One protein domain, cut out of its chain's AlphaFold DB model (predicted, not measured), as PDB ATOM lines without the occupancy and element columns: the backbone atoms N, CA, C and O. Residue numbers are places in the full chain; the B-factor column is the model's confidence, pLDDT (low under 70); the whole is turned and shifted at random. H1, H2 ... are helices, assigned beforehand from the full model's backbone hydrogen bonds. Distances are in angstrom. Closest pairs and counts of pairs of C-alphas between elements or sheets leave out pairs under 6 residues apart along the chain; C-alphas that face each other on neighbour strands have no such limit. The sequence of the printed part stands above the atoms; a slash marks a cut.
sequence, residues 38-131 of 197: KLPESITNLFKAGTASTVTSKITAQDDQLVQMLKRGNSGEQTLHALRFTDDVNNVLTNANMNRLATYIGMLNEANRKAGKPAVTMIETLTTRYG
ATOM      1  N   LYS A  38      -6.643 -37.514 -49.854       71.19
ATOM      2  CA  LYS A  38      -8.088 -37.358 -49.790       71.19
ATOM      3  C   LYS A  38      -8.479 -36.827 -48.410       71.19
ATOM      4  O   LYS A  38      -8.298 -37.513 -47.405       71.19
ATOM      5  N   LEU A  39      -9.032 -35.615 -48.366       74.25
ATOM      6  CA  LEU A  39      -9.630 -35.073 -47.146       74.25
ATOM      7  C   LEU A  39     -10.869 -35.898 -46.747       74.25
ATOM      8  O   LEU A  39     -11.639 -36.305 -47.624       74.25
ATOM      9  N   PRO A  40     -11.113 -36.111 -45.442       75.44
ATOM     10  CA  PRO A  40     -12.367 -36.681 -44.958       75.44
ATOM     11  C   PRO A  40     -13.595 -35.883 -45.429       75.44
ATOM     12  O   PRO A  40     -13.551 -34.656 -45.566       75.44
ATOM     13  N   GLU A  41     -14.727 -36.560 -45.654       76.88
ATOM     14  CA  GLU A  41     -15.967 -35.914 -46.118       76.88
ATOM     15  C   GLU A  41     -16.527 -34.914 -45.102       76.88
ATOM     16  O   GLU A  41     -17.007 -33.844 -45.481       76.88
ATOM     17  N   SER A  42     -16.412 -35.233 -43.809       75.12
ATOM     18  CA  SER A  42     -16.762 -34.341 -42.697       75.12
ATOM     19  C   SER A  42     -16.052 -32.987 -42.826       75.12
ATOM     20  O   SER A  42     -16.686 -31.937 -42.724       75.12
ATOM     21  N   ILE A  43     -14.756 -33.014 -43.148       76.38
ATOM     22  CA  ILE A  43     -13.921 -31.829 -43.361       76.38
ATOM     23  C   ILE A  43     -14.250 -31.150 -44.694       76.38
ATOM     24  O   ILE A  43     -14.380 -29.932 -44.750       76.38
ATOM     25  N   THR A  44     -14.463 -31.915 -45.764       77.38
ATOM     26  CA  THR A  44     -14.847 -31.368 -47.078       77.38
ATOM     27  C   THR A  44     -16.148 -30.559 -46.995       77.38
ATOM     28  O   THR A  44     -16.264 -29.479 -47.578       77.38
ATOM     29  N   ASN A  45     -17.124 -31.042 -46.225       73.88
ATOM     30  CA  ASN A  45     -18.411 -30.374 -46.049       73.88
ATOM     31  C   ASN A  45     -18.303 -29.059 -45.258       73.88
ATOM     32  O   ASN A  45     -19.045 -28.126 -45.569       73.88
ATOM     33  N   LEU A  46     -17.347 -28.927 -44.323       72.44
ATOM     34  CA  LEU A  46     -17.068 -27.652 -43.636       72.44
ATOM     35  C   LEU A  46     -16.737 -26.531 -44.626       72.44
ATOM     36  O   LEU A  46     -17.184 -25.398 -44.458       72.44
ATOM     37  N   PHE A  47     -15.968 -26.847 -45.668       71.81
ATOM     38  CA  PHE A  47     -15.560 -25.864 -46.668       71.81
ATOM     39  C   PHE A  47     -16.631 -25.613 -47.735       71.81
ATOM     40  O   PHE A  47     -16.624 -24.540 -48.338       71.81
ATOM     41  N   LYS A  48     -17.573 -26.537 -47.948       70.25
ATOM     42  CA  LYS A  48     -18.714 -26.337 -48.861       70.25
ATOM     43  C   LYS A  48     -19.837 -25.501 -48.240       70.25
ATOM     44  O   LYS A  48     -20.475 -24.733 -48.947       70.25
ATOM     45  N   ALA A  49     -20.077 -25.631 -46.935       61.66
ATOM     46  CA  ALA A  49     -21.293 -25.123 -46.294       61.66
ATOM     47  C   ALA A  49     -21.340 -23.601 -46.031       61.66
ATOM     48  O   ALA A  49     -22.362 -23.113 -45.555       61.66
ATOM     49  N   GLY A  50     -20.273 -22.832 -46.292       54.88
ATOM     50  CA  GLY A  50     -20.256 -21.358 -46.171       54.88
ATOM     51  C   GLY A  50     -20.510 -20.773 -44.766       54.88
ATOM     52  O   GLY A  50     -20.279 -19.589 -44.550       54.88
ATOM     53  N   THR A  51     -20.931 -21.583 -43.794       51.59
ATOM     54  CA  THR A  51     -21.245 -21.197 -42.416       51.59
ATOM     55  C   THR A  51     -20.698 -22.267 -41.469       51.59
ATOM     56  O   THR A  51     -21.198 -23.385 -41.367       51.59
ATOM     57  N   ALA A  52     -19.613 -21.940 -40.768       52.28
ATOM     58  CA  ALA A  52     -18.864 -22.867 -39.913       52.28
ATOM     59  C   ALA A  52     -19.610 -23.317 -38.633       52.28
ATOM     60  O   ALA A  52     -19.031 -24.029 -37.812       52.28
ATOM     61  N   SER A  53     -20.862 -22.893 -38.427       50.47
ATOM     62  CA  SER A  53     -21.523 -22.959 -37.118       50.47
ATOM     63  C   SER A  53     -22.363 -24.220 -36.867       50.47
ATOM     64  O   SER A  53     -22.698 -24.476 -35.715       50.47
ATOM     65  N   THR A  54     -22.675 -25.032 -37.886       49.53
ATOM     66  CA  THR A  54     -23.639 -26.157 -37.751       49.53
ATOM     67  C   THR A  54     -23.014 -27.551 -37.938       49.53
ATOM     68  O   THR A  54     -23.692 -28.565 -37.817       49.53
ATOM     69  N   VAL A  55     -21.713 -27.648 -38.232       55.88
ATOM     70  CA  VAL A  55     -21.088 -28.908 -38.701       55.88
ATOM     71  C   VAL A  55     -20.479 -29.756 -37.567       55.88
ATOM     72  O   VAL A  55     -20.010 -30.869 -37.799       55.88
ATOM     73  N   THR A  56     -20.518 -29.293 -36.317       55.88
ATOM     74  CA  THR A  56     -19.804 -29.922 -35.189       55.88
ATOM     75  C   THR A  56     -20.297 -31.330 -34.829       55.88
ATOM     76  O   THR A  56     -19.571 -32.084 -34.196       55.88
ATOM     77  N   SER A  57     -21.495 -31.736 -35.252       58.03
ATOM     78  CA  SER A  57     -22.103 -33.012 -34.846       58.03
ATOM     79  C   SER A  57     -21.630 -34.251 -35.625       58.03
ATOM     80  O   SER A  57     -21.973 -35.361 -35.231       58.03
ATOM     81  N   LYS A  58     -20.851 -34.105 -36.711       60.72
ATOM     82  CA  LYS A  58     -20.422 -35.232 -37.580       60.72
ATOM     83  C   LYS A  58     -18.904 -35.422 -37.697       60.72
ATOM     84  O   LYS A  58     -18.445 -36.208 -38.525       60.72
ATOM     85  N   ILE A  59     -18.118 -34.680 -36.927       70.31
ATOM     86  CA  ILE A  59     -16.654 -34.675 -37.015       70.31
ATOM     87  C   ILE A  59     -16.095 -35.619 -35.939       70.31
ATOM     88  O   ILE A  59     -16.576 -35.617 -34.808       70.31
ATOM     89  N   THR A  60     -15.104 -36.453 -36.277       74.31
ATOM     90  CA  THR A  60     -14.448 -37.315 -35.277       74.31
ATOM     91  C   THR A  60     -13.638 -36.470 -34.290       74.31
ATOM     92  O   THR A  60     -13.224 -35.365 -34.620       74.31
ATOM     93  N   ALA A  61     -13.325 -36.981 -33.094       79.56
ATOM     94  CA  ALA A  61     -12.508 -36.228 -32.131       79.56
ATOM     95  C   ALA A  61     -11.125 -35.822 -32.692       79.56
ATOM     96  O   ALA A  61     -10.608 -34.748 -32.385       79.56
ATOM     97  N   GLN A  62     -10.527 -36.663 -33.545       74.06
ATOM     98  CA  GLN A  62      -9.238 -36.365 -34.175       74.06
ATOM     99  C   GLN A  62      -9.352 -35.258 -35.225       74.06
ATOM    100  O   GLN A  62      -8.461 -34.409 -35.292       74.06
ATOM    101  N   ASP A  63     -10.430 -35.272 -36.012       81.19
ATOM    102  CA  ASP A  63     -10.741 -34.229 -36.990       81.19
ATOM    103  C   ASP A  63     -11.125 -32.918 -36.287       81.19
ATOM    104  O   ASP A  63     -10.722 -31.846 -36.733       81.19
ATOM    105  N   ASP A  64     -11.834 -32.988 -35.153       84.31
ATOM    106  CA  ASP A  64     -12.192 -31.817 -34.348       84.31
ATOM    107  C   ASP A  64     -10.930 -31.111 -33.854       84.31
ATOM    108  O   ASP A  64     -10.806 -29.898 -34.010       84.31
ATOM    109  N   GLN A  65      -9.918 -31.861 -33.400       90.50
ATOM    110  CA  GLN A  65      -8.617 -31.280 -33.066       90.50
ATOM    111  C   GLN A  65      -8.006 -30.515 -34.257       90.50
ATOM    112  O   GLN A  65      -7.524 -29.397 -34.067       90.50
ATOM    113  N   LEU A  66      -8.027 -31.073 -35.478       90.38
ATOM    114  CA  LEU A  66      -7.494 -30.397 -36.674       90.38
ATOM    115  C   LEU A  66      -8.281 -29.120 -37.004       90.38
ATOM    116  O   LEU A  66      -7.690 -28.080 -37.296       90.38
ATOM    117  N   VAL A  67      -9.609 -29.179 -36.903       86.81
ATOM    118  CA  VAL A  67     -10.504 -28.035 -37.123       86.81
ATOM    119  C   VAL A  67     -10.265 -26.942 -36.083       86.81
ATOM    120  O   VAL A  67     -10.221 -25.763 -36.432       86.81
ATOM    121  N   GLN A  68     -10.066 -27.305 -34.817       88.81
ATOM    122  CA  GLN A  68      -9.762 -26.356 -33.748       88.81
ATOM    123  C   GLN A  68      -8.395 -25.695 -33.946       88.81
ATOM    124  O   GLN A  68      -8.278 -24.484 -33.766       88.81
ATOM    125  N   MET A  69      -7.372 -26.451 -34.360       91.75
ATOM    126  CA  MET A  69      -6.067 -25.879 -34.718       91.75
ATOM    127  C   MET A  69      -6.189 -24.880 -35.872       91.75
ATOM    128  O   MET A  69      -5.620 -23.793 -35.796       91.75
ATOM    129  N   LEU A  70      -6.992 -25.194 -36.896       88.94
ATOM    130  CA  LEU A  70      -7.232 -24.284 -38.016       88.94
ATOM    131  C   LEU A  70      -7.939 -23.000 -37.562       88.94
ATOM    132  O   LEU A  70      -7.522 -21.906 -37.932       88.94
ATOM    133  N   LYS A  71      -8.981 -23.114 -36.725       87.31
ATOM    134  CA  LYS A  71      -9.715 -21.960 -36.171       87.31
ATOM    135  C   LYS A  71      -8.823 -21.048 -35.331       87.31
ATOM    136  O   LYS A  71      -8.998 -19.835 -35.356       87.31
ATOM    137  N   ARG A  72      -7.869 -21.629 -34.598       89.06
ATOM    138  CA  ARG A  72      -6.862 -20.895 -33.817       89.06
ATOM    139  C   ARG A  72      -5.772 -20.265 -34.687       89.06
ATOM    140  O   ARG A  72      -5.021 -19.438 -34.185       89.06
ATOM    141  N   GLY A  73      -5.690 -20.635 -35.965       87.44
ATOM    142  CA  GLY A  73      -4.660 -20.154 -36.880       87.44
ATOM    143  C   GLY A  73      -3.281 -20.742 -36.588       87.44
ATOM    144  O   GLY A  73      -2.286 -20.044 -36.771       87.44
ATOM    145  N   ASN A  74      -3.214 -21.993 -36.118       90.12
ATOM    146  CA  ASN A  74      -1.946 -22.632 -35.776       90.12
ATOM    147  C   ASN A  74      -0.958 -22.605 -36.960       90.12
ATOM    148  O   ASN A  74      -1.295 -22.975 -38.090       90.12
ATOM    149  N   SER A  75       0.293 -22.233 -36.690       86.50
ATOM    150  CA  SER A  75       1.384 -22.376 -37.655       86.50
ATOM    151  C   SER A  75       1.697 -23.854 -37.927       86.50
ATOM    152  O   SER A  75       1.284 -24.745 -37.179       86.50
ATOM    153  N   GLY A  76       2.480 -24.128 -38.976       84.12
ATOM    154  CA  GLY A  76       2.987 -25.478 -39.236       84.12
ATOM    155  C   GLY A  76       3.737 -26.060 -38.030       84.12
ATOM    156  O   GLY A  76       3.484 -27.196 -37.642       84.12
ATOM    157  N   GLU A  77       4.577 -25.262 -37.368       86.56
ATOM    158  CA  GLU A  77       5.323 -25.681 -36.177       86.56
ATOM    159  C   GLU A  77       4.407 -25.987 -34.982       86.56
ATOM    160  O   GLU A  77       4.546 -27.030 -34.340       86.56
ATOM    161  N   GLN A  78       3.418 -25.127 -34.717       91.25
ATOM    162  CA  GLN A  78       2.431 -25.366 -33.659       91.25
ATOM    163  C   GLN A  78       1.616 -26.636 -33.930       91.25
ATOM    164  O   GLN A  78       1.284 -27.371 -32.999       91.25
ATOM    165  N   THR A  79       1.317 -26.922 -35.198       92.38
ATOM    166  CA  THR A  79       0.678 -28.174 -35.606       92.38
ATOM    167  C   THR A  79       1.597 -29.374 -35.399       92.38
ATOM    168  O   THR A  79       1.137 -30.378 -34.862       92.38
ATOM    169  N   LEU A  80       2.885 -29.292 -35.754       93.69
ATOM    170  CA  LEU A  80       3.847 -30.372 -35.497       93.69
ATOM    171  C   LEU A  80       3.922 -30.695 -33.999       93.69
ATOM    172  O   LEU A  80       3.826 -31.861 -33.614       93.69
ATOM    173  N   HIS A  81       3.990 -29.669 -33.150       92.38
ATOM    174  CA  HIS A  81       3.955 -29.839 -31.699       92.38
ATOM    175  C   HIS A  81       2.637 -30.477 -31.221       92.38
ATOM    176  O   HIS A  81       2.646 -31.463 -30.485       92.38
ATOM    177  N   ALA A  82       1.485 -29.981 -31.682       93.12
ATOM    178  CA  ALA A  82       0.173 -30.506 -31.295       93.12
ATOM    179  C   ALA A  82      -0.090 -31.944 -31.786       93.12
ATOM    180  O   ALA A  82      -0.825 -32.700 -31.144       93.12
ATOM    181  N   LEU A  83       0.512 -32.331 -32.910       93.38
ATOM    182  CA  LEU A  83       0.501 -33.692 -33.443       93.38
ATOM    183  C   LEU A  83       1.618 -34.567 -32.860       93.38
ATOM    184  O   LEU A  83       1.743 -35.724 -33.256       93.38
ATOM    185  N   ARG A  84       2.382 -34.048 -31.889       93.00
ATOM    186  CA  ARG A  84       3.429 -34.770 -31.155       93.00
ATOM    187  C   ARG A  84       4.482 -35.345 -32.102       93.00
ATOM    188  O   ARG A  84       4.875 -36.509 -31.996       93.00
ATOM    189  N   PHE A  85       4.909 -34.529 -33.061       93.31
ATOM    190  CA  PHE A  85       6.081 -34.845 -33.857       93.31
ATOM    191  C   PHE A  85       7.319 -34.887 -32.959       93.31
ATOM    192  O   PHE A  85       7.483 -34.070 -32.058       93.31
ATOM    193  N   THR A  86       8.167 -35.876 -33.216       89.06
ATOM    194  CA  THR A  86       9.436 -36.086 -32.512       89.06
ATOM    195  C   THR A  86      10.386 -34.907 -32.718       89.06
ATOM    196  O   THR A  86      10.312 -34.222 -33.739       89.06
ATOM    197  N   ASP A  87      11.297 -34.669 -31.780       88.75
ATOM    198  CA  ASP A  87      12.398 -33.715 -31.965       88.75
ATOM    199  C   ASP A  87      13.538 -34.304 -32.805       88.75
ATOM    200  O   ASP A  87      14.278 -33.570 -33.455       88.75
ATOM    201  N   ASP A  88      13.635 -35.632 -32.860       92.25
ATOM    202  CA  ASP A  88      14.602 -36.332 -33.696       92.25
ATOM    203  C   ASP A  88      14.140 -36.372 -35.158       92.25
ATOM    204  O   ASP A  88      13.209 -37.101 -35.517       92.25
ATOM    205  N   VAL A  89      14.833 -35.608 -36.008       93.25
ATOM    206  CA  VAL A  89      14.551 -35.485 -37.444       93.25
ATOM    207  C   VAL A  89      14.505 -36.842 -38.159       93.25
ATOM    208  O   VAL A  89      13.692 -37.019 -39.067       93.25
ATOM    209  N   ASN A  90      15.292 -37.829 -37.720       90.56
ATOM    210  CA  ASN A  90      15.386 -39.142 -38.370       90.56
ATOM    211  C   ASN A  90      14.105 -39.975 -38.221       90.56
ATOM    212  O   ASN A  90      13.844 -40.880 -39.010       90.56
ATOM    213  N   ASN A  91      13.274 -39.634 -37.236       90.50
ATOM    214  CA  ASN A  91      12.027 -40.322 -36.920       90.50
ATOM    215  C   ASN A  91      10.781 -39.546 -37.398       90.50
ATOM    216  O   ASN A  91       9.649 -39.879 -37.046       90.50
ATOM    217  N   VAL A  92      10.965 -38.490 -38.201       92.81
ATOM    218  CA  VAL A  92       9.863 -37.644 -38.687       92.81
ATOM    219  C   VAL A  92       8.961 -38.397 -39.664       92.81
ATOM    220  O   VAL A  92       7.743 -38.381 -39.500       92.81
ATOM    221  N   LEU A  93       9.533 -39.087 -40.658       91.06
ATOM    222  CA  LEU A  93       8.741 -39.760 -41.701       91.06
ATOM    223  C   LEU A  93       8.023 -41.018 -41.212       91.06
ATOM    224  O   LEU A  93       7.054 -41.450 -41.830       91.06
ATOM    225  N   THR A  94       8.491 -41.602 -40.112       90.56
ATOM    226  CA  THR A  94       7.884 -42.772 -39.471       90.56
ATOM    227  C   THR A  94       6.859 -42.380 -38.406       90.56
ATOM    228  O   THR A  94       6.240 -43.252 -37.794       90.56
ATOM    229  N   ASN A  95       6.627 -41.079 -38.188       90.69
ATOM    230  CA  ASN A  95       5.632 -40.620 -37.233       90.69
ATOM    231  C   ASN A  95       4.216 -41.015 -37.685       90.69
ATOM    232  O   ASN A  95       3.775 -40.688 -38.788       90.69
ATOM    233  N   ALA A  96       3.459 -41.651 -36.788       90.81
ATOM    234  CA  ALA A  96       2.090 -42.091 -37.059       90.81
ATOM    235  C   ALA A  96       1.131 -40.944 -37.451       90.81
ATOM    236  O   ALA A  96       0.096 -41.186 -38.071       90.81
ATOM    237  N   ASN A  97       1.466 -39.688 -37.126       91.81
ATOM    238  CA  ASN A  97       0.657 -38.512 -37.437       91.81
ATOM    239  C   ASN A  97       1.011 -37.845 -38.781       91.81
ATOM    240  O   ASN A  97       0.462 -36.781 -39.069       91.81
ATOM    241  N   MET A  98       1.853 -38.449 -39.636       89.31
ATOM    242  CA  MET A  98       2.165 -37.909 -40.975       89.31
ATOM    243  C   MET A  98       0.907 -37.649 -41.813       89.31
ATOM    244  O   MET A  98       0.756 -36.570 -42.385       89.31
ATOM    245  N   ASN A  99      -0.053 -38.577 -41.806       87.75
ATOM    246  CA  ASN A  99      -1.327 -38.387 -42.505       87.75
ATOM    247  C   ASN A  99      -2.141 -37.225 -41.920       87.75
ATOM    248  O   ASN A  99      -2.731 -36.453 -42.667       87.75
ATOM    249  N   ARG A 100      -2.126 -37.045 -40.592       91.00
ATOM    250  CA  ARG A 100      -2.846 -35.949 -39.925       91.00
ATOM    251  C   ARG A 100      -2.224 -34.589 -40.227       91.00
ATOM    252  O   ARG A 100      -2.962 -33.638 -40.473       91.00
ATOM    253  N   LEU A 101      -0.891 -34.498 -40.252       92.31
ATOM    254  CA  LEU A 101      -0.180 -33.288 -40.679       92.31
ATOM    255  C   LEU A 101      -0.599 -32.905 -42.096       92.31
ATOM    256  O   LEU A 101      -0.898 -31.750 -42.384       92.31
ATOM    257  N   ALA A 102      -0.663 -33.893 -42.974       88.81
ATOM    258  CA  ALA A 102      -1.024 -33.675 -44.352       88.81
ATOM    259  C   ALA A 102      -2.492 -33.257 -44.538       88.81
ATOM    260  O   ALA A 102      -2.776 -32.324 -45.287       88.81
ATOM    261  N   THR A 103      -3.420 -33.885 -43.805       88.19
ATOM    262  CA  THR A 103      -4.823 -33.452 -43.733       88.19
ATOM    263  C   THR A 103      -4.917 -32.004 -43.256       88.19
ATOM    264  O   THR A 103      -5.614 -31.207 -43.881       88.19
ATOM    265  N   TYR A 104      -4.178 -31.632 -42.205       90.69
ATOM    266  CA  TYR A 104      -4.144 -30.255 -41.709       90.69
ATOM    267  C   TYR A 104      -3.642 -29.264 -42.766       90.69
ATOM    268  O   TYR A 104      -4.271 -28.231 -42.975       90.69
ATOM    269  N   ILE A 105      -2.549 -29.579 -43.464       89.88
ATOM    270  CA  ILE A 105      -2.010 -28.726 -44.533       89.88
ATOM    271  C   ILE A 105      -3.029 -28.562 -45.667       89.88
ATOM    272  O   ILE A 105      -3.222 -27.449 -46.150       89.88
ATOM    273  N   GLY A 106      -3.740 -29.628 -46.045       86.56
ATOM    274  CA  GLY A 106      -4.832 -29.545 -47.018       86.56
ATOM    275  C   GLY A 106      -5.953 -28.602 -46.567       86.56
ATOM    276  O   GLY A 106      -6.388 -27.743 -47.332       86.56
ATOM    277  N   MET A 107      -6.373 -28.696 -45.300       86.50
ATOM    278  CA  MET A 107      -7.363 -27.787 -44.709       86.50
ATOM    279  C   MET A 107      -6.882 -26.331 -44.686       86.50
ATOM    280  O   MET A 107      -7.643 -25.417 -45.006       86.50
ATOM    281  N   LEU A 108      -5.623 -26.111 -44.306       87.69
ATOM    282  CA  LEU A 108      -5.012 -24.788 -44.240       87.69
ATOM    283  C   LEU A 108      -4.882 -24.163 -45.630       87.69
ATOM    284  O   LEU A 108      -5.202 -22.991 -45.797       87.69
ATOM    285  N   ASN A 109      -4.494 -24.938 -46.642       87.56
ATOM    286  CA  ASN A 109      -4.389 -24.456 -48.018       87.56
ATOM    287  C   ASN A 109      -5.745 -24.111 -48.624       87.56
ATOM    288  O   ASN A 109      -5.861 -23.103 -49.316       87.56
ATOM    289  N   GLU A 110      -6.786 -24.881 -48.314       84.12
ATOM    290  CA  GLU A 110      -8.147 -24.546 -48.729       84.12
ATOM    291  C   GLU A 110      -8.635 -23.243 -48.071       84.12
ATOM    292  O   GLU A 110      -9.243 -22.394 -48.728       84.12
ATOM    293  N   ALA A 111      -8.319 -23.034 -46.789       83.88
ATOM    294  CA  ALA A 111      -8.591 -21.770 -46.110       83.88
ATOM    295  C   ALA A 111      -7.774 -20.606 -46.703       83.88
ATOM    296  O   ALA A 111      -8.325 -19.531 -46.954       83.88
ATOM    297  N   ASN A 112      -6.484 -20.820 -46.979       86.69
ATOM    298  CA  ASN A 112      -5.591 -19.824 -47.565       86.69
ATOM    299  C   ASN A 112      -6.058 -19.403 -48.957       86.69
ATOM    300  O   ASN A 112      -6.139 -18.207 -49.222       86.69
ATOM    301  N   ARG A 113      -6.466 -20.356 -49.802       86.50
ATOM    302  CA  ARG A 113      -7.024 -20.099 -51.136       86.50
ATOM    303  C   ARG A 113      -8.206 -19.133 -51.077       86.50
ATOM    304  O   ARG A 113      -8.230 -18.147 -51.805       86.50
ATOM    305  N   LYS A 114      -9.156 -19.368 -50.166       83.38
ATOM    306  CA  LYS A 114     -10.322 -18.484 -49.968       83.38
ATOM    307  C   LYS A 114      -9.948 -17.105 -49.431       83.38
ATOM    308  O   LYS A 114     -10.631 -16.133 -49.724       83.38
ATOM    309  N   ALA A 115      -8.879 -17.031 -48.644       85.06
ATOM    310  CA  ALA A 115      -8.370 -15.793 -48.069       85.06
ATOM    311  C   ALA A 115      -7.356 -15.057 -48.970       85.06
ATOM    312  O   ALA A 115      -6.826 -14.032 -48.549       85.06
ATOM    313  N   GLY A 116      -7.043 -15.574 -50.167       86.69
ATOM    314  CA  GLY A 116      -6.011 -15.011 -51.046       86.69
ATOM    315  C   GLY A 116      -4.582 -15.115 -50.492       86.69
ATOM    316  O   GLY A 116      -3.724 -14.311 -50.845       86.69
ATOM    317  N   LYS A 117      -4.322 -16.073 -49.596       86.56
ATOM    318  CA  LYS A 117      -3.007 -16.338 -48.994       86.56
ATOM    319  C   LYS A 117      -2.260 -17.436 -49.764       86.56
ATOM    320  O   LYS A 117      -2.908 -18.310 -50.344       86.56
ATOM    321  N   PRO A 118      -0.914 -17.441 -49.745       84.50
ATOM    322  CA  PRO A 118      -0.134 -18.497 -50.379       84.50
ATOM    323  C   PRO A 118      -0.398 -19.862 -49.733       84.50
ATOM    324  O   PRO A 118      -0.671 -19.970 -48.534       84.50
ATOM    325  N   ALA A 119      -0.305 -20.913 -50.544       86.50
ATOM    326  CA  ALA A 119      -0.304 -22.280 -50.047       86.50
ATOM    327  C   ALA A 119       0.989 -22.557 -49.266       86.50
ATOM    328  O   ALA A 119       2.046 -22.032 -49.604       86.50
ATOM    329  N   VAL A 120       0.888 -23.407 -48.253       86.38
ATOM    330  CA  VAL A 120       2.007 -23.974 -47.504       86.38
ATOM    331  C   VAL A 120       2.184 -25.440 -47.861       86.38
ATOM    332  O   VAL A 120       1.217 -26.173 -48.083       86.38
ATOM    333  N   THR A 121       3.428 -25.890 -47.895       88.06
ATOM    334  CA  THR A 121       3.770 -27.283 -48.180       88.06
ATOM    335  C   THR A 121       4.198 -28.027 -46.918       88.06
ATOM    336  O   THR A 121       4.598 -27.447 -45.901       88.06
ATOM    337  N   MET A 122       4.136 -29.359 -46.980       91.12
ATOM    338  CA  MET A 122       4.656 -30.199 -45.901       91.12
ATOM    339  C   MET A 122       6.156 -30.028 -45.739       91.12
ATOM    340  O   MET A 122       6.633 -29.945 -44.612       91.12
ATOM    341  N   ILE A 123       6.888 -29.922 -46.848       92.44
ATOM    342  CA  ILE A 123       8.332 -29.762 -46.784       92.44
ATOM    343  C   ILE A 123       8.720 -28.437 -46.119       92.44
ATOM    344  O   ILE A 123       9.556 -28.464 -45.228       92.44
ATOM    345  N   GLU A 124       8.058 -27.319 -46.439       90.62
ATOM    346  CA  GLU A 124       8.283 -26.027 -45.764       90.62
ATOM    347  C   GLU A 124       7.961 -26.099 -44.272       90.62
ATOM    348  O   GLU A 124       8.695 -25.569 -43.441       90.62
ATOM    349  N   THR A 125       6.878 -26.793 -43.913       92.75
ATOM    350  CA  THR A 125       6.500 -26.991 -42.508       92.75
ATOM    351  C   THR A 125       7.588 -27.749 -41.743       92.75
ATOM    352  O   THR A 125       7.956 -27.359 -40.635       92.75
ATOM    353  N   LEU A 126       8.137 -28.810 -42.341       95.00
ATOM    354  CA  LEU A 126       9.205 -29.603 -41.739       95.00
ATOM    355  C   LEU A 126      10.532 -28.831 -41.688       95.00
ATOM    356  O   LEU A 126      11.174 -28.802 -40.642       95.00
ATOM    357  N   THR A 127      10.943 -28.166 -42.769       95.19
ATOM    358  CA  THR A 127      12.209 -27.412 -42.798       95.19
ATOM    359  C   THR A 127      12.186 -26.190 -41.890       95.19
ATOM    360  O   THR A 127      13.227 -25.845 -41.341       95.19
ATOM    361  N   THR A 128      11.017 -25.583 -41.660       93.31
ATOM    362  CA  THR A 128      10.857 -24.497 -40.680       93.31
ATOM    363  C   THR A 128      11.184 -24.970 -39.265       93.31
ATOM    364  O   THR A 128      11.841 -24.251 -38.521       93.31
ATOM    365  N   ARG A 129      10.764 -26.189 -38.893       93.94
ATOM    366  CA  ARG A 129      10.999 -26.733 -37.547       93.94
ATOM    367  C   ARG A 129      12.388 -27.344 -37.380       93.94
ATOM    368  O   ARG A 129      13.051 -27.100 -36.381       93.94
ATOM    369  N   TYR A 130      12.797 -28.186 -38.323       95.25
ATOM    370  CA  TYR A 130      13.992 -29.028 -38.183       95.25
ATOM    371  C   TYR A 130      15.224 -28.465 -38.896       95.25
ATOM    372  O   TYR A 130      16.318 -29.006 -38.753       95.25
ATOM    373  N   GLY A 131      15.061 -27.401 -39.682       95.62
ATOM    374  CA  GLY A 131      16.097 -26.870 -40.558       95.62
ATOM    375  C   GLY A 131      16.185 -27.611 -41.895       95.62
ATOM    376  O   GLY A 131      15.803 -28.776 -42.038       95.62
TER     377      GLY A 131
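This is residues 38 to 131 of the 197 residues of an uncharacterized protein of Phytophthora fragariae (UniProt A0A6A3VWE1). The longest helix, H4, runs through the middle of the domain with H2 crossing it; H3 and H5 pack on each other at one end of the long axis, and H1 lies toward the other end, near H2 and H4. Two long loops reach out at opposite ends, residues 49 to 60 beyond H1 and residues 83 to 97 on the side of H3 and H5. The printed part has 94 residues with five named helices, in the order H1, H2, H3, H4, H5, and no named strand, and the class is all helix. The whole is compact, with a radius of gyration of the C-alphas of 13.5 A and spans of 40 by 29 by 23 A.

H4, residues 98 to 114, is 24.8 A long, from C-alpha 98 at (2.165, -37.909, -40.975) to C-alpha 114 at (-10.322, -18.484, -49.968). H2, residues 61 to 72, is 16.4 A long. H3, residues 76 to 82, is 9.8 A long, and H5, residues 122 to 130, is 12.2 A long and ends with C-alpha 130 at (13.992, -29.028, -38.183). H1, residues 41 to 48, is 10.3 A long and begins with C-alpha 41 at (-15.967, -35.914, -46.118).

H4 is the hub, touching three other helices. H2 touches it with residues 66 to 70 alone, at a steep tilt of 41 degrees, the same way; their closest C-alphas, of Leu 66 and Tyr 104, are 6.0 A apart. H4 touches H3 and H5 with residues 101 to 105 alone, in each case only just, with 3 pairs of C-alphas within 8 A. The closest C-alphas are those of Leu 80 and Leu 101, 7.2 A apart, for H3 and H4, and those of Ala 102 and Met 122, 6.8 A apart, for H4 and H5. H3 and H5 touch at 71 degrees, only just about perpendicular, and their closest C-alphas, of Gly 76 and Thr 125, are 5.0 A apart. H1 is close to H4 but not clearly touching, at a shallow tilt of 14 degrees, the same way; the closest C-alphas, of Phe 47 and Glu 110, are 7.8 A apart. H1 is apart from H3 and H5. Every O i to N i+4 pair is within hydrogen-bond range in H2, H3 and H4; in H1 it is 3 of 4 and in H5 4 of 5.

The two C-alphas farthest apart, those of Thr 54 and Asn 90, are 41.1 A apart. The printed part has no cut. The links H1 to H2, 12 residues, and H3 to H4, 15 residues, are long. The mean pLDDT of the printed part is 83.4, and residues 49 to 58 are under 70.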